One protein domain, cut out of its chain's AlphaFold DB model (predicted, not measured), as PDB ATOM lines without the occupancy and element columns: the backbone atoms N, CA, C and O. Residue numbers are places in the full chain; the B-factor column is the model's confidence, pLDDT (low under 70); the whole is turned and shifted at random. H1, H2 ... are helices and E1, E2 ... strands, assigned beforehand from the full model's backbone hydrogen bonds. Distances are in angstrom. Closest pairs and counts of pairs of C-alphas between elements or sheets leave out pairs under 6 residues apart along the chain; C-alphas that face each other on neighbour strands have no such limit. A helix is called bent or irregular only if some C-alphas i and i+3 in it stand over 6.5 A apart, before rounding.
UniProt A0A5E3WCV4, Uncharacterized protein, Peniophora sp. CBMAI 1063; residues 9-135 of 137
ATOM      1  N   PRO A   9      40.107 -46.375  -5.828       80.25
ATOM      2  CA  PRO A   9      40.755 -47.386  -6.672       80.25
ATOM      3  C   PRO A   9      40.885 -47.047  -8.168       80.25
ATOM      4  O   PRO A   9      41.910 -47.347  -8.762       80.25
ATOM      5  N   ALA A  10      39.871 -46.436  -8.786       79.56
ATOM      6  CA  ALA A  10      39.902 -46.042 -10.195       79.56
ATOM      7  C   ALA A  10      40.881 -44.882 -10.429       79.56
ATOM      8  O   ALA A  10      41.661 -44.923 -11.372       79.56
ATOM      9  N   ILE A  11      40.909 -43.903  -9.516       81.94
ATOM     10  CA  ILE A  11      41.893 -42.809  -9.553       81.94
ATOM     11  C   ILE A  11      43.309 -43.382  -9.453       81.94
ATOM     12  O   ILE A  11      44.174 -43.019 -10.239       81.94
ATOM     13  N   VAL A  12      43.545 -44.312  -8.523       84.88
ATOM     14  CA  VAL A  12      44.858 -44.954  -8.373       84.88
ATOM     15  C   VAL A  12      45.242 -45.727  -9.635       84.88
ATOM     16  O   VAL A  12      46.373 -45.596 -10.079       84.88
ATOM     17  N   GLN A  13      44.316 -46.456 -10.265       84.25
ATOM     18  CA  GLN A  13      44.588 -47.157 -11.530       84.25
ATOM     19  C   GLN A  13      45.001 -46.205 -12.659       84.25
ATOM     20  O   GLN A  13      45.968 -46.478 -13.365       84.25
ATOM     21  N   GLU A  14      44.312 -45.075 -12.820       84.88
ATOM     22  CA  GLU A  14      44.691 -44.054 -13.806       84.88
ATOM     23  C   GLU A  14      46.087 -43.484 -13.506       84.88
ATOM     24  O   GLU A  14      46.926 -43.360 -14.398       84.88
ATOM     25  N   LEU A  15      46.388 -43.208 -12.235       87.19
ATOM     26  CA  LEU A  15      47.707 -42.727 -11.822       87.19
ATOM     27  C   LEU A  15      48.814 -43.771 -12.024       87.19
ATOM     28  O   LEU A  15      49.930 -43.401 -12.382       87.19
ATOM     29  N   GLN A  16      48.517 -45.060 -11.849       87.94
ATOM     30  CA  GLN A  16      49.441 -46.153 -12.164       87.94
ATOM     31  C   GLN A  16      49.774 -46.171 -13.657       87.94
ATOM     32  O   GLN A  16      50.946 -46.234 -14.035       87.94
ATOM     33  N   LEU A  17      48.752 -46.072 -14.514       87.12
ATOM     34  CA  LEU A  17      48.944 -45.992 -15.963       87.12
ATOM     35  C   LEU A  17      49.794 -44.777 -16.334       87.12
ATOM     36  O   LEU A  17      50.739 -44.915 -17.112       87.12
ATOM     37  N   LEU A  18      49.506 -43.618 -15.736       87.44
ATOM     38  CA  LEU A  18      50.282 -42.402 -15.951       87.44
ATOM     39  C   LEU A  18      51.739 -42.591 -15.525       87.44
ATOM     40  O   LEU A  18      52.614 -42.395 -16.366       87.44
ATOM     41  N   LYS A  19      52.004 -43.061 -14.297       87.44
ATOM     42  CA  LYS A  19      53.357 -43.319 -13.770       87.44
ATOM     43  C   LYS A  19      54.176 -44.215 -14.702       87.44
ATOM     44  O   LYS A  19      55.341 -43.930 -14.957       87.44
ATOM     45  N   HIS A  20      53.569 -45.268 -15.249       85.88
ATOM     46  CA  HIS A  20      54.238 -46.185 -16.179       85.88
ATOM     47  C   HIS A  20      54.344 -45.673 -17.621       85.88
ATOM     48  O   HIS A  20      55.067 -46.267 -18.423       85.88
ATOM     49  N   SER A  21      53.633 -44.598 -17.961       87.94
ATOM     50  CA  SER A  21      53.696 -43.944 -19.272       87.94
ATOM     51  C   SER A  21      54.656 -42.753 -19.328       87.94
ATOM     52  O   SER A  21      54.956 -42.296 -20.430       87.94
ATOM     53  N   LEU A  22      55.143 -42.277 -18.173       85.88
ATOM     54  CA  LEU A  22      56.059 -41.139 -18.091       85.88
ATOM     55  C   LEU A  22      57.345 -41.409 -18.878       85.88
ATOM     56  O   LEU A  22      57.947 -42.483 -18.782       85.88
ATOM     57  N   LEU A  23      57.786 -40.411 -19.643       84.94
ATOM     58  CA  LEU A  23      59.105 -40.445 -20.274       84.94
ATOM     59  C   LEU A  23      60.207 -40.200 -19.219       84.94
ATOM     60  O   LEU A  23      59.925 -39.665 -18.149       84.94
ATOM     61  N   PRO A  24      61.476 -40.566 -19.496       83.25
ATOM     62  CA  PRO A  24      62.577 -40.414 -18.535       83.25
ATOM     63  C   PRO A  24      62.771 -38.995 -17.980       83.25
ATOM     64  O   PRO A  24      63.274 -38.847 -16.870       83.25
ATOM     65  N   ASP A  25      62.358 -37.980 -18.742       86.12
ATOM     66  CA  ASP A  25      62.499 -36.563 -18.396       86.12
ATOM     67  C   ASP A  25      61.207 -35.975 -17.788       86.12
ATOM     68  O   ASP A  25      61.108 -34.765 -17.575       86.12
ATOM     69  N   GLU A  26      60.202 -36.814 -17.519       87.81
ATOM     70  CA  GLU A  26      58.930 -36.422 -16.910       87.81
ATOM     71  C   GLU A  26      58.847 -36.946 -15.482       87.81
ATOM     72  O   GLU A  26      59.266 -38.060 -15.164       87.81
ATOM     73  N   ARG A  27      58.291 -36.123 -14.598       87.44
ATOM     74  CA  ARG A  27      58.188 -36.430 -13.175       87.44
ATOM     75  C   ARG A  27      56.780 -36.149 -12.690       87.44
ATOM     76  O   ARG A  27      56.193 -35.120 -13.020       87.44
ATOM     77  N   MET A  28      56.267 -37.067 -11.882       89.38
ATOM     78  CA  MET A  28      55.033 -36.908 -11.126       89.38
ATOM     79  C   MET A  28      55.394 -36.852  -9.645       89.38
ATOM     80  O   MET A  28      56.078 -37.744  -9.151       89.38
ATOM     81  N   THR A  29      54.933 -35.818  -8.948       88.56
ATOM     82  CA  THR A  29      55.249 -35.570  -7.536       88.56
ATOM     83  C   THR A  29      53.967 -35.329  -6.754       88.56
ATOM     84  O   THR A  29      53.105 -34.560  -7.184       88.56
ATOM     85  N   LEU A  30      53.838 -35.935  -5.577       87.00
ATOM     86  CA  LEU A  30      52.738 -35.634  -4.668       87.00
ATOM     87  C   LEU A  30      52.986 -34.304  -3.944       87.00
ATOM     88  O   LEU A  30      54.012 -34.126  -3.297       87.00
ATOM     89  N   LEU A  31      52.032 -33.373  -4.020       85.69
ATOM     90  CA  LEU A  31      52.090 -32.109  -3.275       85.69
ATOM     91  C   LEU A  31      51.217 -32.125  -2.018       85.69
ATOM     92  O   LEU A  31      51.521 -31.443  -1.040       85.69
ATOM     93  N   SER A  32      50.102 -32.857  -2.044       79.00
ATOM     94  CA  SER A  32      49.192 -32.952  -0.905       79.00
ATOM     95  C   SER A  32      48.268 -34.168  -1.016       79.00
ATOM     96  O   SER A  32      47.759 -34.429  -2.108       79.00
ATOM     97  N   PRO A  33      47.970 -34.860   0.095       74.31
ATOM     98  CA  PRO A  33      48.526 -34.647   1.434       74.31
ATOM     99  C   PRO A  33      49.930 -35.258   1.574       74.31
ATOM    100  O   PRO A  33      50.153 -36.405   1.204       74.31
ATOM    101  N   LEU A  34      50.868 -34.507   2.169       69.06
ATOM    102  CA  LEU A  34      52.272 -34.930   2.354       69.06
ATOM    103  C   LEU A  34      52.417 -36.212   3.191       69.06
ATOM    104  O   LEU A  34      53.388 -36.942   3.060       69.06
ATOM    105  N   THR A  35      51.446 -36.501   4.060       76.69
ATOM    106  CA  THR A  35      51.433 -37.716   4.886       76.69
ATOM    107  C   THR A  35      51.088 -38.978   4.104       76.69
ATOM    108  O   THR A  35      51.241 -40.066   4.643       76.69
ATOM    109  N   ALA A  36      50.594 -38.846   2.873       79.94
ATOM    110  CA  ALA A  36      50.192 -39.968   2.036       79.94
ATOM    111  C   ALA A  36      51.224 -40.303   0.950       79.94
ATOM    112  O   ALA A  36      50.914 -41.114   0.091       79.94
ATOM    113  N   GLU A  37      52.417 -39.697   0.952       83.50
ATOM    114  CA  GLU A  37      53.424 -39.911  -0.100       83.50
ATOM    115  C   GLU A  37      53.877 -41.370  -0.173       83.50
ATOM    116  O   GLU A  37      53.724 -42.005  -1.211       83.50
ATOM    117  N   GLU A  38      54.326 -41.939   0.946       83.31
ATOM    118  CA  GLU A  38      54.758 -43.341   1.002       83.31
ATOM    119  C   GLU A  38      53.606 -44.308   0.683       83.31
ATOM    120  O   GLU A  38      53.785 -45.263  -0.071       83.31
ATOM    121  N   ALA A  39      52.405 -44.029   1.203       83.75
ATOM    122  CA  ALA A  39      51.215 -44.839   0.950       83.75
ATOM    123  C   ALA A  39      50.766 -44.766  -0.519       83.75
ATOM    124  O   ALA A  39      50.331 -45.769  -1.083       83.75
ATOM    125  N   LEU A  40      50.877 -43.595  -1.153       84.25
ATOM    126  CA  LEU A  40      50.558 -43.411  -2.563       84.25
ATOM    127  C   LEU A  40      51.583 -44.125  -3.433       84.25
ATOM    128  O   LEU A  40      51.181 -44.869  -4.315       84.25
ATOM    129  N   GLU A  41      52.879 -43.950  -3.178       84.88
ATOM    130  CA  GLU A  41      53.923 -44.650  -3.929       84.88
ATOM    131  C   GLU A  41      53.775 -46.170  -3.806       84.88
ATOM    132  O   GLU A  41      53.799 -46.862  -4.824       84.88
ATOM    133  N   SER A  42      53.498 -46.683  -2.598       84.81
ATOM    134  CA  SER A  42      53.191 -48.106  -2.395       84.81
ATOM    135  C   SER A  42      51.968 -48.533  -3.199       84.81
ATOM    136  O   SER A  42      52.028 -49.517  -3.926       84.81
ATOM    137  N   ALA A  43      50.871 -47.771  -3.150       84.50
ATOM    138  CA  ALA A  43      49.663 -48.078  -3.913       84.50
ATOM    139  C   ALA A  43      49.879 -48.002  -5.435       84.50
ATOM    140  O   ALA A  43      49.245 -48.749  -6.175       84.50
ATOM    141  N   LEU A  44      50.766 -47.127  -5.918       84.88
ATOM    142  CA  LEU A  44      51.106 -47.018  -7.337       84.88
ATOM    143  C   LEU A  44      52.011 -48.167  -7.807       84.88
ATOM    144  O   LEU A  44      51.871 -48.616  -8.940       84.88
ATOM    145  N   ASP A  45      52.901 -48.667  -6.954       83.00
ATOM    146  CA  ASP A  45      53.795 -49.782  -7.289       83.00
ATOM    147  C   ASP A  45      53.162 -51.159  -7.033       83.00
ATOM    148  O   ASP A  45      53.571 -52.168  -7.622       83.00
ATOM    149  N   ALA A  46      52.161 -51.222  -6.155       74.94
ATOM    150  CA  ALA A  46      51.510 -52.456  -5.763       74.94
ATOM    151  C   ALA A  46      50.490 -52.954  -6.798       74.94
ATOM    152  O   ALA A  46      49.714 -52.216  -7.400       74.94
ATOM    153  N   LEU A  47      50.441 -54.281  -6.930       57.66
ATOM    154  CA  LEU A  47      49.419 -55.016  -7.683       57.66
ATOM    155  C   LEU A  47      48.302 -55.560  -6.760       57.66
ATOM    156  O   LEU A  47      47.477 -56.363  -7.205       57.66
ATOM    157  N   SER A  48      48.297 -55.187  -5.471       59.22
ATOM    158  CA  SER A  48      47.445 -55.733  -4.399       59.22
ATOM    159  C   SER A  48      46.455 -54.716  -3.816       59.22
ATOM    160  O   SER A  48      46.651 -53.512  -3.891       59.22
ATOM    161  N   GLY A  49      45.356 -55.214  -3.231       62.00
ATOM    162  CA  GLY A  49      44.271 -54.383  -2.692       62.00
ATOM    163  C   GLY A  49      44.475 -53.838  -1.271       62.00
ATOM    164  O   GLY A  49      43.740 -52.933  -0.888       62.00
ATOM    165  N   ASP A  50      45.436 -54.359  -0.501       71.00
ATOM    166  CA  ASP A  50      45.670 -53.934   0.891       71.00
ATOM    167  C   ASP A  50      46.258 -52.507   0.962       71.00
ATOM    168  O   ASP A  50      45.851 -51.713   1.811       71.00
ATOM    169  N   ASP A  51      47.104 -52.133  -0.002       78.31
ATOM    170  CA  ASP A  51      47.745 -50.811  -0.110       78.31
ATOM    171  C   ASP A  51      46.731 -49.671  -0.340       78.31
ATOM    172  O   ASP A  51      46.906 -48.538   0.113       78.31
ATOM    173  N   LEU A  52      45.603 -49.976  -0.993       76.62
ATOM    174  CA  LEU A  52      44.518 -49.015  -1.212       76.62
ATOM    175  C   LEU A  52      43.794 -48.644   0.087       76.62
ATOM    176  O   LEU A  52      43.275 -47.530   0.196       76.62
ATOM    177  N   SER A  53      43.737 -49.559   1.061       79.12
ATOM    178  CA  SER A  53      43.119 -49.281   2.361       79.12
ATOM    179  C   SER A  53      43.969 -48.303   3.163       79.12
ATOM    180  O   SER A  53      43.440 -47.335   3.704       79.12
ATOM    181  N   GLU A  54      45.285 -48.514   3.192       82.19
ATOM    182  CA  GLU A  54      46.230 -47.632   3.883       82.19
ATOM    183  C   GLU A  54      46.267 -46.235   3.249       82.19
ATOM    184  O   GLU A  54      46.254 -45.219   3.954       82.19
ATOM    185  N   LEU A  55      46.210 -46.165   1.914       81.88
ATOM    186  CA  LEU A  55      46.062 -44.900   1.202       81.88
ATOM    187  C   LEU A  55      44.733 -44.215   1.545       81.88
ATOM    188  O   LEU A  55      44.719 -43.022   1.835       81.88
ATOM    189  N   SER A  56      43.616 -44.948   1.556       82.00
ATOM    190  CA  SER A  56      42.308 -44.397   1.933       82.00
ATOM    191  C   SER A  56      42.313 -43.813   3.348       82.00
ATOM    192  O   SER A  56      41.742 -42.744   3.569       82.00
ATOM    193  N   ASP A  57      42.963 -44.483   4.298       82.62
ATOM    194  CA  ASP A  57      43.092 -44.008   5.676       82.62
ATOM    195  C   ASP A  57      43.992 -42.766   5.758       82.62
ATOM    196  O   ASP A  57      43.653 -41.795   6.438       82.62
ATOM    197  N   SER A  58      45.084 -42.739   4.993       82.06
ATOM    198  CA  SER A  58      46.007 -41.595   4.903       82.06
ATOM    199  C   SER A  58      45.369 -40.369   4.237       82.06
ATOM    200  O   SER A  58      45.679 -39.225   4.575       82.06
ATOM    201  N   LEU A  59      44.443 -40.600   3.305       79.62
ATOM    202  CA  LEU A  59      43.628 -39.577   2.654       79.62
ATOM    203  C   LEU A  59      42.376 -39.217   3.467       79.62
ATOM    204  O   LEU A  59      41.687 -38.257   3.117       79.62
ATOM    205  N   SER A  60      42.067 -39.939   4.548       73.50
ATOM    206  CA  SER A  60      40.846 -39.713   5.321       73.50
ATOM    207  C   SER A  60      40.813 -38.289   5.893       73.50
ATOM    208  O   SER A  60      41.754 -37.801   6.516       73.50
ATOM    209  N   GLY A  61      39.722 -37.569   5.616       69.75
ATOM    210  CA  GLY A  61      39.574 -36.155   5.981       69.75
ATOM    211  C   GLY A  61      40.131 -35.151   4.963       69.75
ATOM    212  O   GLY A  61      39.838 -33.962   5.093       69.75
ATOM    213  N   ASN A  62      40.841 -35.597   3.922       74.94
ATOM    214  CA  ASN A  62      41.237 -34.748   2.800       74.94
ATOM    215  C   ASN A  62      40.170 -34.770   1.701       74.94
ATOM    216  O   ASN A  62      39.698 -35.822   1.276       74.94
ATOM    217  N   ALA A  63      39.792 -33.587   1.219       76.50
ATOM    218  CA  ALA A  63      38.840 -33.457   0.116       76.50
ATOM    219  C   ALA A  63      39.506 -33.580  -1.265       76.50
ATOM    220  O   ALA A  63      38.815 -33.822  -2.255       76.50
ATOM    221  N   PHE A  64      40.831 -33.410  -1.328       81.81
ATOM    222  CA  PHE A  64      41.591 -33.334  -2.570       81.81
ATOM    223  C   PHE A  64      42.922 -34.087  -2.480       81.81
ATOM    224  O   PHE A  64      43.563 -34.093  -1.429       81.81
ATOM    225  N   LEU A  65      43.321 -34.665  -3.610       86.25
ATOM    226  CA  LEU A  65      44.658 -35.171  -3.904       86.25
ATOM    227  C   LEU A  65      45.321 -34.199  -4.885       86.25
ATOM    228  O   LEU A  65      44.769 -33.957  -5.958       86.25
ATOM    229  N   THR A  66      46.478 -33.639  -4.537       89.88
ATOM    230  CA  THR A  66      47.189 -32.674  -5.386       89.88
ATOM    231  C   THR A  66      48.489 -33.267  -5.902       89.88
ATOM    232  O   THR A  66      49.388 -33.561  -5.116       89.88
ATOM    233  N   LEU A  67      48.611 -33.375  -7.223       91.06
ATOM    234  CA  LEU A  67      49.791 -33.897  -7.912       91.06
ATOM    235  C   LEU A  67      50.431 -32.810  -8.771       91.06
ATOM    236  O   LEU A  67      49.724 -32.051  -9.427       91.06
ATOM    237  N   ALA A  68      51.753 -32.755  -8.813       91.56
ATOM    238  CA  ALA A  68      52.505 -31.950  -9.761       91.56
ATOM    239  C   ALA A  68      53.074 -32.835 -10.865       91.56
ATOM    240  O   ALA A  68      53.660 -33.876 -10.580       91.56
ATOM    241  N   PHE A  69      52.945 -32.384 -12.108       90.62
ATOM    242  CA  PHE A  69      53.654 -32.956 -13.247       90.62
ATOM    243  C   PHE A  69      54.647 -31.937 -13.783       90.62
ATOM    244  O   PHE A  69      54.264 -30.818 -14.134       90.62
ATOM    245  N   GLU A  70      55.913 -32.323 -13.840       90.31
ATOM    246  CA  GLU A  70      57.016 -31.480 -14.288       90.31
ATOM    247  C   GLU A  70      57.818 -32.190 -15.379       90.31
ATOM    248  O   GLU A  70      58.000 -33.405 -15.354       90.31
ATOM    249  N   LEU A  71      58.314 -31.401 -16.330       83.44
ATOM    250  CA  LEU A  71      59.279 -31.835 -17.330       83.44
ATOM    251  C   LEU A  71      60.635 -31.226 -16.977       83.44
ATOM    252  O   LEU A  71      60.736 -30.008 -16.813       83.44
ATOM    253  N   GLU A  72      61.674 -32.051 -16.883       79.75
ATOM    254  CA  GLU A  72      63.010 -31.632 -16.433       79.75
ATOM    255  C   GLU A  72      63.582 -30.489 -17.296       79.75
ATOM    256  O   GLU A  72      64.190 -29.543 -16.790       79.75
ATOM    257  N   ASP A  73      63.274 -30.494 -18.594       79.19
ATOM    258  CA  ASP A  73      63.717 -29.475 -19.550       79.19
ATOM    259  C   ASP A  73      62.946 -28.139 -19.472       79.19
ATOM    260  O   ASP A  73      63.327 -27.150 -20.112       79.19
ATOM    261  N   TRP A  74      61.852 -28.060 -18.705       75.38
ATOM    262  CA  TRP A  74      60.905 -26.934 -18.746       75.38
ATOM    263  C   TRP A  74      61.201 -25.807 -17.749       75.38
ATOM    264  O   TRP A  74      60.365 -24.929 -17.528       75.38
ATOM    265  N   ARG A  75      62.433 -25.748 -17.226       71.88
ATOM    266  CA  ARG A  75      62.954 -24.625 -16.416       71.88
ATOM    267  C   ARG A  75      62.105 -24.306 -15.174       71.88
ATOM    268  O   ARG A  75      61.917 -23.129 -14.851       71.88
ATOM    269  N   GLY A  76      61.602 -25.332 -14.491       83.75
ATOM    270  CA  GLY A  76      60.820 -25.164 -13.266       83.75
ATOM    271  C   GLY A  76      59.389 -24.694 -13.520       83.75
ATOM    272  O   GLY A  76      58.906 -23.834 -12.788       83.75
ATOM    273  N   ILE A  77      58.740 -25.190 -14.583       89.31
ATOM    274  CA  ILE A  77      57.293 -25.059 -14.832       89.31
ATOM    275  C   ILE A  77      56.648 -26.423 -14.584       89.31
ATOM    276  O   ILE A  77      57.095 -27.421 -15.144       89.31
ATOM    277  N   TRP A  78      55.564 -26.451 -13.812       92.06
ATOM    278  CA  TRP A  78      54.816 -27.668 -13.506       92.06
ATOM    279  C   TRP A  78      53.302 -27.457 -13.581       92.06
ATOM    280  O   TRP A  78      52.784 -26.337 -13.488       92.06
ATOM    281  N   PHE A  79      52.589 -28.567 -13.746       92.81
ATOM    282  CA  PHE A  79      51.134 -28.637 -13.765       92.81
ATOM    283  C   PHE A  79      50.631 -29.224 -12.448       92.81
ATOM    284  O   PHE A  79      50.825 -30.409 -12.184       92.81
ATOM    285  N   GLU A  80      49.966 -28.412 -11.631       93.38
ATOM    286  CA  GLU A  80      49.296 -28.869 -10.412       93.38
ATOM    287  C   GLU A  80      47.891 -29.359 -10.742       93.38
ATOM    288  O   GLU A  80      47.054 -28.596 -11.219       93.38
ATOM    289  N   ASN A  81      47.629 -30.627 -10.460       91.12
ATOM    290  CA  ASN A  81      46.366 -31.304 -10.677       91.12
ATOM    291  C   ASN A  81      45.717 -31.548  -9.318       91.12
ATOM    292  O   ASN A  81      46.206 -32.356  -8.532       91.12
ATOM    293  N   ASN A  82      44.628 -30.841  -9.039       89.38
ATOM    294  CA  ASN A  82      43.835 -30.996  -7.825       89.38
ATOM    295  C   ASN A  82      42.652 -31.908  -8.123       89.38
ATOM    296  O   ASN A  82      41.707 -31.476  -8.773       89.38
ATOM    297  N   ILE A  83      42.695 -33.149  -7.654       86.75
ATOM    298  CA  ILE A  83      41.673 -34.168  -7.900       86.75
ATOM    299  C   ILE A  83      40.761 -34.247  -6.678       86.75
ATOM    300  O   ILE A  83      41.222 -34.495  -5.565       86.75
ATOM    301  N   CYS A  84      39.462 -34.031  -6.866       83.19
ATOM    302  CA  CYS A  84      38.481 -34.134  -5.794       83.19
ATOM    303  C   CYS A  84      38.209 -35.603  -5.449       83.19
ATOM    304  O   CYS A  84      37.773 -36.380  -6.295       83.19
ATOM    305  N   LEU A  85      38.427 -35.966  -4.184       77.69
ATOM    306  CA  LEU A  85      38.201 -37.318  -3.661       77.69
ATOM    307  C   LEU A  85      36.793 -37.495  -3.068       77.69
ATOM    308  O   LEU A  85      36.353 -38.613  -2.796       77.69
ATOM    309  N   ALA A  86      36.073 -36.394  -2.835       67.81
ATOM    310  CA  ALA A  86      34.760 -36.428  -2.211       67.81
ATOM    311  C   ALA A  86      33.688 -36.913  -3.200       67.81
ATOM    312  O   ALA A  86      33.348 -36.233  -4.167       67.81
ATOM    313  N   ALA A  87      33.058 -38.048  -2.889       55.16
ATOM    314  CA  ALA A  87      31.935 -38.599  -3.656       55.16
ATOM    315  C   ALA A  87      30.679 -37.692  -3.691       55.16
ATOM    316  O   ALA A  87      29.718 -38.000  -4.394       55.16
ATOM    317  N   SER A  88      30.652 -36.597  -2.918       49.00
ATOM    318  CA  SER A  88      29.461 -35.790  -2.625       49.00
ATOM    319  C   SER A  88      29.366 -34.449  -3.356       49.00
ATOM    320  O   SER A  88      28.414 -33.713  -3.091       49.00
ATOM    321  N   VAL A  89      30.277 -34.107  -4.276       49.56
ATOM    322  CA  VAL A  89      30.105 -32.887  -5.083       49.56
ATOM    323  C   VAL A  89      28.993 -33.142  -6.109       49.56
ATOM    324  O   VAL A  89      29.151 -34.011  -6.974       49.56
ATOM    325  N   PRO A  90      27.841 -32.447  -6.022       44.16
ATOM    326  CA  PRO A  90      26.761 -32.645  -6.970       44.16
ATOM    327  C   PRO A  90      27.235 -32.165  -8.339       44.16
ATOM    328  O   PRO A  90      27.511 -30.986  -8.535       44.16
ATOM    329  N   THR A  91      27.315 -33.087  -9.292       47.56
ATOM    330  CA  THR A  91      27.572 -32.810 -10.709       47.56
ATOM    331  C   THR A  91      26.323 -32.189 -11.336       47.56
ATOM    332  O   THR A  91      25.620 -32.800 -12.134       47.56
ATOM    333  N   THR A  92      25.983 -30.967 -10.927       46.19
ATOM    334  CA  THR A  92      24.931 -30.169 -11.580       46.19
ATOM    335  C   THR A  92      25.390 -29.587 -12.919       46.19
ATOM    336  O   THR A  92      24.560 -29.203 -13.739       46.19
ATOM    337  N   SER A  93      26.696 -29.590 -13.164       43.22
ATOM    338  CA  SER A  93      27.388 -29.192 -14.390       43.22
ATOM    339  C   SER A  93      28.204 -30.402 -14.843       43.22
ATOM    340  O   SER A  93      28.968 -30.960 -14.059       43.22
ATOM    341  N   GLY A  94      27.961 -30.907 -16.054       43.00
ATOM    342  CA  GLY A  94      28.479 -32.201 -16.498       43.00
ATOM    343  C   GLY A  94      29.997 -32.333 -16.350       43.00
ATOM    344  O   GLY A  94      30.724 -31.656 -17.052       43.00
ATOM    345  N   GLY A  95      30.460 -33.219 -15.461       48.59
ATOM    346  CA  GLY A  95      31.820 -33.785 -15.421       48.59
ATOM    347  C   GLY A  95      33.014 -32.850 -15.159       48.59
ATOM    348  O   GLY A  95      34.056 -33.345 -14.741       48.59
ATOM    349  N   GLU A  96      32.889 -31.539 -15.363       52.03
ATOM    350  CA  GLU A  96      34.019 -30.597 -15.435       52.03
ATOM    351  C   GLU A  96      34.640 -30.236 -14.070       52.03
ATOM    352  O   GLU A  96      35.805 -29.848 -14.014       52.03
ATOM    353  N   ASP A  97      33.922 -30.448 -12.962       59.50
ATOM    354  CA  ASP A  97      34.315 -29.957 -11.628       59.50
ATOM    355  C   ASP A  97      35.166 -30.936 -10.788       59.50
ATOM    356  O   ASP A  97      35.487 -30.648  -9.635       59.50
ATOM    357  N   ARG A  98      35.517 -32.125 -11.304       71.62
ATOM    358  CA  ARG A  98      36.196 -33.158 -10.484       71.62
ATOM    359  C   ARG A  98      37.693 -32.965 -10.326       71.62
ATOM    360  O   ARG A  98      38.265 -33.475  -9.366       71.62
ATOM    361  N   TYR A  99      38.322 -32.263 -11.252       79.56
ATOM    362  CA  TYR A  99      39.730 -31.940 -11.150       79.56
ATOM    363  C   TYR A  99      39.987 -30.543 -11.690       79.56
ATOM    364  O   TYR A  99      39.319 -30.086 -12.620       79.56
ATOM    365  N   ASP A 100      40.959 -29.865 -11.104       87.44
ATOM    366  CA  ASP A 100      41.459 -28.592 -11.603       87.44
ATOM    367  C   ASP A 100      42.934 -28.712 -11.962       87.44
ATOM    368  O   ASP A 100      43.678 -29.421 -11.285       87.44
ATOM    369  N   ILE A 101      43.340 -28.034 -13.033       90.25
ATOM    370  CA  ILE A 101      44.721 -28.039 -13.514       90.25
ATOM    371  C   ILE A 101      45.222 -26.607 -13.501       90.25
ATOM    372  O   ILE A 101      44.714 -25.761 -14.237       90.25
ATOM    373  N   MET A 102      46.249 -26.340 -12.706       91.88
ATOM    374  CA  MET A 102      46.902 -25.041 -12.628       91.88
ATOM    375  C   MET A 102      48.315 -25.122 -13.186       91.88
ATOM    376  O   MET A 102      49.060 -26.044 -12.866       91.88
ATOM    377  N   VAL A 103      48.717 -24.118 -13.961       92.44
ATOM    378  CA  VAL A 103      50.114 -23.992 -14.396       92.44
ATOM    379  C   VAL A 103      50.876 -23.091 -13.432       92.44
ATOM    380  O   VAL A 103      50.469 -21.956 -13.143       92.44
ATOM    381  N   LYS A 104      51.993 -23.601 -12.924       91.62
ATOM    382  CA  LYS A 104      52.878 -22.922 -11.980       91.62
ATOM    383  C   LYS A 104      54.305 -22.947 -12.505       91.62
ATOM    384  O   LYS A 104      54.651 -23.763 -13.350       91.62
ATOM    385  N   GLY A 105      55.130 -22.033 -12.015       90.38
ATOM    386  CA  GLY A 105      56.554 -22.077 -12.294       90.38
ATOM    387  C   GLY A 105      57.340 -21.036 -11.517       90.38
ATOM    388  O   GLY A 105      56.817 -19.957 -11.233       90.38
ATOM    389  N   GLU A 106      58.597 -21.337 -11.197       87.38
ATOM    390  CA  GLU A 106      59.461 -20.456 -10.391       87.38
ATOM    391  C   GLU A 106      59.700 -19.098 -11.066       87.38
ATOM    392  O   GLU A 106      59.740 -18.059 -10.411       87.38
ATOM    393  N   ASN A 107      59.816 -19.108 -12.396       84.88
ATOM    394  CA  ASN A 107      60.103 -17.929 -13.214       84.88
ATOM    395  C   ASN A 107      58.915 -17.516 -14.095       84.88
ATOM    396  O   ASN A 107      59.085 -16.785 -15.072       84.88
ATOM    397  N   LEU A 108      57.712 -18.007 -13.783       87.88
ATOM    398  CA  LEU A 108      56.539 -17.784 -14.616       87.88
ATOM    399  C   LEU A 108      55.906 -16.424 -14.299       87.88
ATOM    400  O   LEU A 108      55.293 -16.220 -13.251       87.88
ATOM    401  N   GLY A 109      56.054 -15.473 -15.223       90.12
ATOM    402  CA  GLY A 109      55.393 -14.175 -15.131       90.12
ATOM    403  C   GLY A 109      53.870 -14.297 -15.245       90.12
ATOM    404  O   GLY A 109      53.345 -15.273 -15.774       90.12
ATOM    405  N   ARG A 110      53.134 -13.271 -14.796       91.00
ATOM    406  CA  ARG A 110      51.655 -13.272 -14.846       91.00
ATOM    407  C   ARG A 110      51.099 -13.445 -16.260       91.00
ATOM    408  O   ARG A 110      50.096 -14.133 -16.435       91.00
ATOM    409  N   GLU A 111      51.716 -12.803 -17.250       92.75
ATOM    410  CA  GLU A 111      51.277 -12.886 -18.650       92.75
ATOM    411  C   GLU A 111      51.455 -14.306 -19.195       92.75
ATOM    412  O   GLU A 111      50.513 -14.877 -19.743       92.75
ATOM    413  N   ASP A 112      52.621 -14.909 -18.954       90.62
ATOM    414  CA  ASP A 112      52.901 -16.287 -19.357       90.62
ATOM    415  C   ASP A 112      52.009 -17.283 -18.619       90.62
ATOM    416  O   ASP A 112      51.449 -18.178 -19.248       90.62
ATOM    417  N   GLN A 113      51.798 -17.102 -17.314       91.06
ATOM    418  CA  GLN A 113      50.879 -17.934 -16.543       91.06
ATOM    419  C   GLN A 113      49.456 -17.860 -17.098       91.06
ATOM    420  O   GLN A 113      48.823 -18.891 -17.303       91.06
ATOM    421  N   THR A 114      48.966 -16.655 -17.404       92.94
ATOM    422  CA  THR A 114      47.635 -16.460 -18.002       92.94
ATOM    423  C   THR A 114      47.534 -17.160 -19.355       92.94
ATOM    424  O   THR A 114      46.550 -17.844 -19.638       92.94
ATOM    425  N   ARG A 115      48.574 -17.030 -20.185       92.75
ATOM    426  CA  ARG A 115      48.646 -17.684 -21.491       92.75
ATOM    427  C   ARG A 115      48.618 -19.206 -21.361       92.75
ATOM    428  O   ARG A 115      47.833 -19.853 -22.048       92.75
ATOM    429  N   TRP A 116      49.443 -19.774 -20.487       91.88
ATOM    430  CA  TRP A 116      49.484 -21.215 -20.245       91.88
ATOM    431  C   TRP A 116      48.171 -21.746 -19.683       91.88
ATOM    432  O   TRP A 116      47.672 -22.763 -20.159       91.88
ATOM    433  N   GLN A 117      47.566 -21.022 -18.743       92.75
ATOM    434  CA  GLN A 117      46.274 -21.393 -18.183       92.75
ATOM    435  C   GLN A 117      45.176 -21.411 -19.260       92.75
ATOM    436  O   GLN A 117      44.348 -22.320 -19.272       92.75
ATOM    437  N   SER A 118      45.201 -20.465 -20.208       92.44
ATOM    438  CA  SER A 118      44.287 -20.466 -21.360       92.44
ATOM    439  C   SER A 118      44.489 -21.689 -22.254       92.44
ATOM    440  O   SER A 118      43.513 -22.304 -22.668       92.44
ATOM    441  N   ILE A 119      45.743 -22.071 -22.527       92.69
ATOM    442  CA  ILE A 119      46.057 -23.261 -23.334       92.69
ATOM    443  C   ILE A 119      45.532 -24.525 -22.648       92.69
ATOM    444  O   ILE A 119      44.896 -25.351 -23.298       92.69
ATOM    445  N   VAL A 120      45.764 -24.666 -21.340       90.75
ATOM    446  CA  VAL A 120      45.253 -25.796 -20.552       90.75
ATOM    447  C   VAL A 120      43.731 -25.842 -20.603       90.75
ATOM    448  O   VAL A 120      43.165 -26.897 -20.869       90.75
ATOM    449  N   HIS A 121      43.062 -24.707 -20.410       88.75
ATOM    450  CA  HIS A 121      41.606 -24.629 -20.486       88.75
ATOM    451  C   HIS A 121      41.073 -25.060 -21.864       88.75
ATOM    452  O   HIS A 121      40.162 -25.882 -21.951       88.75
ATOM    453  N   ASP A 122      41.666 -24.556 -22.948       90.06
ATOM    454  CA  ASP A 122      41.268 -24.930 -24.309       90.06
ATOM    455  C   ASP A 122      41.499 -26.421 -24.586       90.06
ATOM    456  O   ASP A 122      40.648 -27.073 -25.196       90.06
ATOM    457  N   LYS A 123      42.609 -26.983 -24.090       88.75
ATOM    458  CA  LYS A 123      42.920 -28.411 -24.221       88.75
ATOM    459  C   LYS A 123      41.989 -29.298 -23.405       88.75
ATOM    460  O   LYS A 123      41.568 -30.339 -23.902       88.75
ATOM    461  N   ARG A 124      41.608 -28.883 -22.196       84.62
ATOM    462  CA  ARG A 124      40.612 -29.604 -21.389       84.62
ATOM    463  C   ARG A 124      39.274 -29.698 -22.113       84.62
ATOM    464  O   ARG A 124      38.685 -30.775 -22.145       84.62
ATOM    465  N   ARG A 125      38.832 -28.607 -22.742       84.38
ATOM    466  CA  ARG A 125      37.607 -28.604 -23.550       84.38
ATOM    467  C   ARG A 125      37.699 -29.578 -24.730       84.38
ATOM    468  O   ARG A 125      36.778 -30.356 -24.935       84.38
ATOM    469  N   GLU A 126      38.819 -29.599 -25.454       84.88
ATOM    470  CA  GLU A 126      39.049 -30.538 -26.569       84.88
ATOM    471  C   GLU A 126      38.978 -32.013 -26.122       84.88
ATOM    472  O   GLU A 126      38.355 -32.847 -26.788       84.88
ATOM    473  N   VAL A 127      39.570 -32.342 -24.970       81.25
ATOM    474  CA  VAL A 127      39.502 -33.692 -24.378       81.25
ATOM    475  C   VAL A 127      38.065 -34.054 -23.981       81.25
ATOM    476  O   VAL A 127      37.596 -35.153 -24.277       81.25
ATOM    477  N   ALA A 128      37.328 -33.126 -23.366       75.94
ATOM    478  CA  ALA A 128      35.934 -33.355 -22.984       75.94
ATOM    479  C   ALA A 128      35.021 -33.574 -24.209       75.94
ATOM    480  O   ALA A 128      34.161 -34.457 -24.214       75.94
ATOM    481  N   GLU A 129      35.227 -32.801 -25.277       76.56
ATOM    482  CA  GLU A 129      34.472 -32.921 -26.527       76.56
ATOM    483  C   GLU A 129      34.773 -34.231 -27.266       76.56
ATOM    484  O   GLU A 129      33.852 -34.892 -27.752       76.56
ATOM    485  N   SER A 130      36.038 -34.653 -27.313       70.62
ATOM    486  CA  SER A 130      36.435 -35.917 -27.950       70.62
ATOM    487  C   SER A 130      35.902 -37.151 -27.213       70.62
ATOM    488  O   SER A 130      35.486 -38.110 -27.867       70.62
ATOM    489  N   GLY A 131      35.798 -37.106 -25.881       59.31
ATOM    490  CA  GLY A 131      35.129 -38.146 -25.090       59.31
ATOM    491  C   GLY A 131      33.620 -38.255 -25.357       59.31
ATOM    492  O   GLY A 131      33.071 -39.357 -25.389       59.31
ATOM    493  N   ASN A 132      32.942 -37.135 -25.629       54.12
ATOM    494  CA  ASN A 132      31.503 -37.117 -25.925       54.12
ATOM    495  C   ASN A 132      31.150 -37.671 -27.316       54.12
ATOM    496  O   ASN A 132      30.049 -38.192 -27.507       54.12
ATOM    497  N   ILE A 133      32.066 -37.591 -28.286       46.22
ATOM    498  CA  ILE A 133      31.837 -38.083 -29.656       46.22
ATOM    499  C   ILE A 133      31.781 -39.621 -29.706       46.22
ATOM    500  O   ILE A 133      31.038 -40.178 -30.512       46.22
ATOM    501  N   LEU A 134      32.491 -40.319 -28.813       44.47
ATOM    502  CA  LEU A 134      32.536 -41.788 -28.774       44.47
ATOM    503  C   LEU A 134      31.306 -42.441 -28.113       44.47
ATOM    504  O   LEU A 134      31.140 -43.654 -28.193       44.47
ATOM    505  N   CYS A 135      30.412 -41.660 -27.498       41.47
ATOM    506  CA  CYS A 135      29.189 -42.165 -26.860       41.47
ATOM    507  C   CYS A 135      27.962 -42.217 -27.798       41.47
ATOM    508  O   CYS A 135      26.869 -42.565 -27.347       41.47
TER     509      CYS A 135
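Overview. This is residues 9 to 135 of the 137 residues of an uncharacterized protein of Peniophora sp. CBMAI 1063 (UniProt A0A5E3WCV4). A strongly twisted antiparallel sheet of four strands has helices over one face and no named helix over the other: the long H4 runs over the edge strand E4, while H1, well away from H4, packs near E1. H2 packs on H1 and near E1, and with H3 folds back as a helical hairpin at that side of the domain; the tail of H4, residues 129 to 135, sticks out. The printed part has 127 residues, in the order H1 E1 H2 H3 E2 E3 E4 H4, and is of the mixed class, helices and strands. The sheet's order is E1 E2 E3 E4. The whole is compact, with a radius of gyration of the C-alphas of 15.8 A and spans of 45 by 36 by 28 A.

Along the chain. In the sheet, E1 is residues 26 to 32, E2 residues 64 to 71, 23.1 A long, E3 residues 77 to 84, 22.8 A long, and E4 residues 99 to 105. H4, residues 110 to 135, is 38.5 A long and ends at C-alpha 135 (29.189, -42.165, -26.860). H1, residues 9 to 21, is 18.4 A long and begins at C-alpha 9 (40.755, -47.386, -6.672). H2 is residues 34 to 45; it is irregular, with C-alphas 35 and 38 7.6 A apart. H3 is residues 50 to 58.

Arrangement. E2, E3 and E4 form a meander, each strand the antiparallel neighbour of the one before. N 67 and O 81 of the hairpin E2 and E3 are 2.9 A apart, and N 80 and O 102 of the hairpin E3 and E4 2.8 A, both within hydrogen-bond range. E1 is antiparallel to E2, with N 29 and O 68 at 2.8 A. H1, H2 and H4 on one face of the sheet make two layers, one of strands and one of helices. H4 lies over E4 at a height over the sheet of 9.9 A; it runs along the strands, only just, at 28 degrees to E4 on the local plane. Their closest C-alphas are those of Val 103 and Gln 117, 6.0 A apart. H1 is on the same face as H4, at a height of 10.0 A, and H1 and H4 are apart. H2 touches H1 with residues 43 to 45 alone; the closest C-alphas are those of Gln 16 and Leu 44, 5.2 A. H2 and H3, a helical hairpin, touch at a shallow tilt of 16 degrees, opposite ways, with the C-alphas of Ala 43 and Asp 51 closest, 5.1 A. H3 is not on the sheet. In H1 every O i to N i+4 pair is within hydrogen-bond range; in H2 6 of 8, in H3 4 of 5 and in H4 20 of 22 are.

Size, cuts and confidence. The C-alphas farthest apart are those of Asp 50 and Glu 111, 45.8 A. The printed part has no cut. The link from E3 to E4, residues 85 to 98, is long; the other links are tight. The mean pLDDT of the printed part is 79.3; it is under 70 at residues 34, 47 to 49, 61, 86 to 97 and 131 to 135.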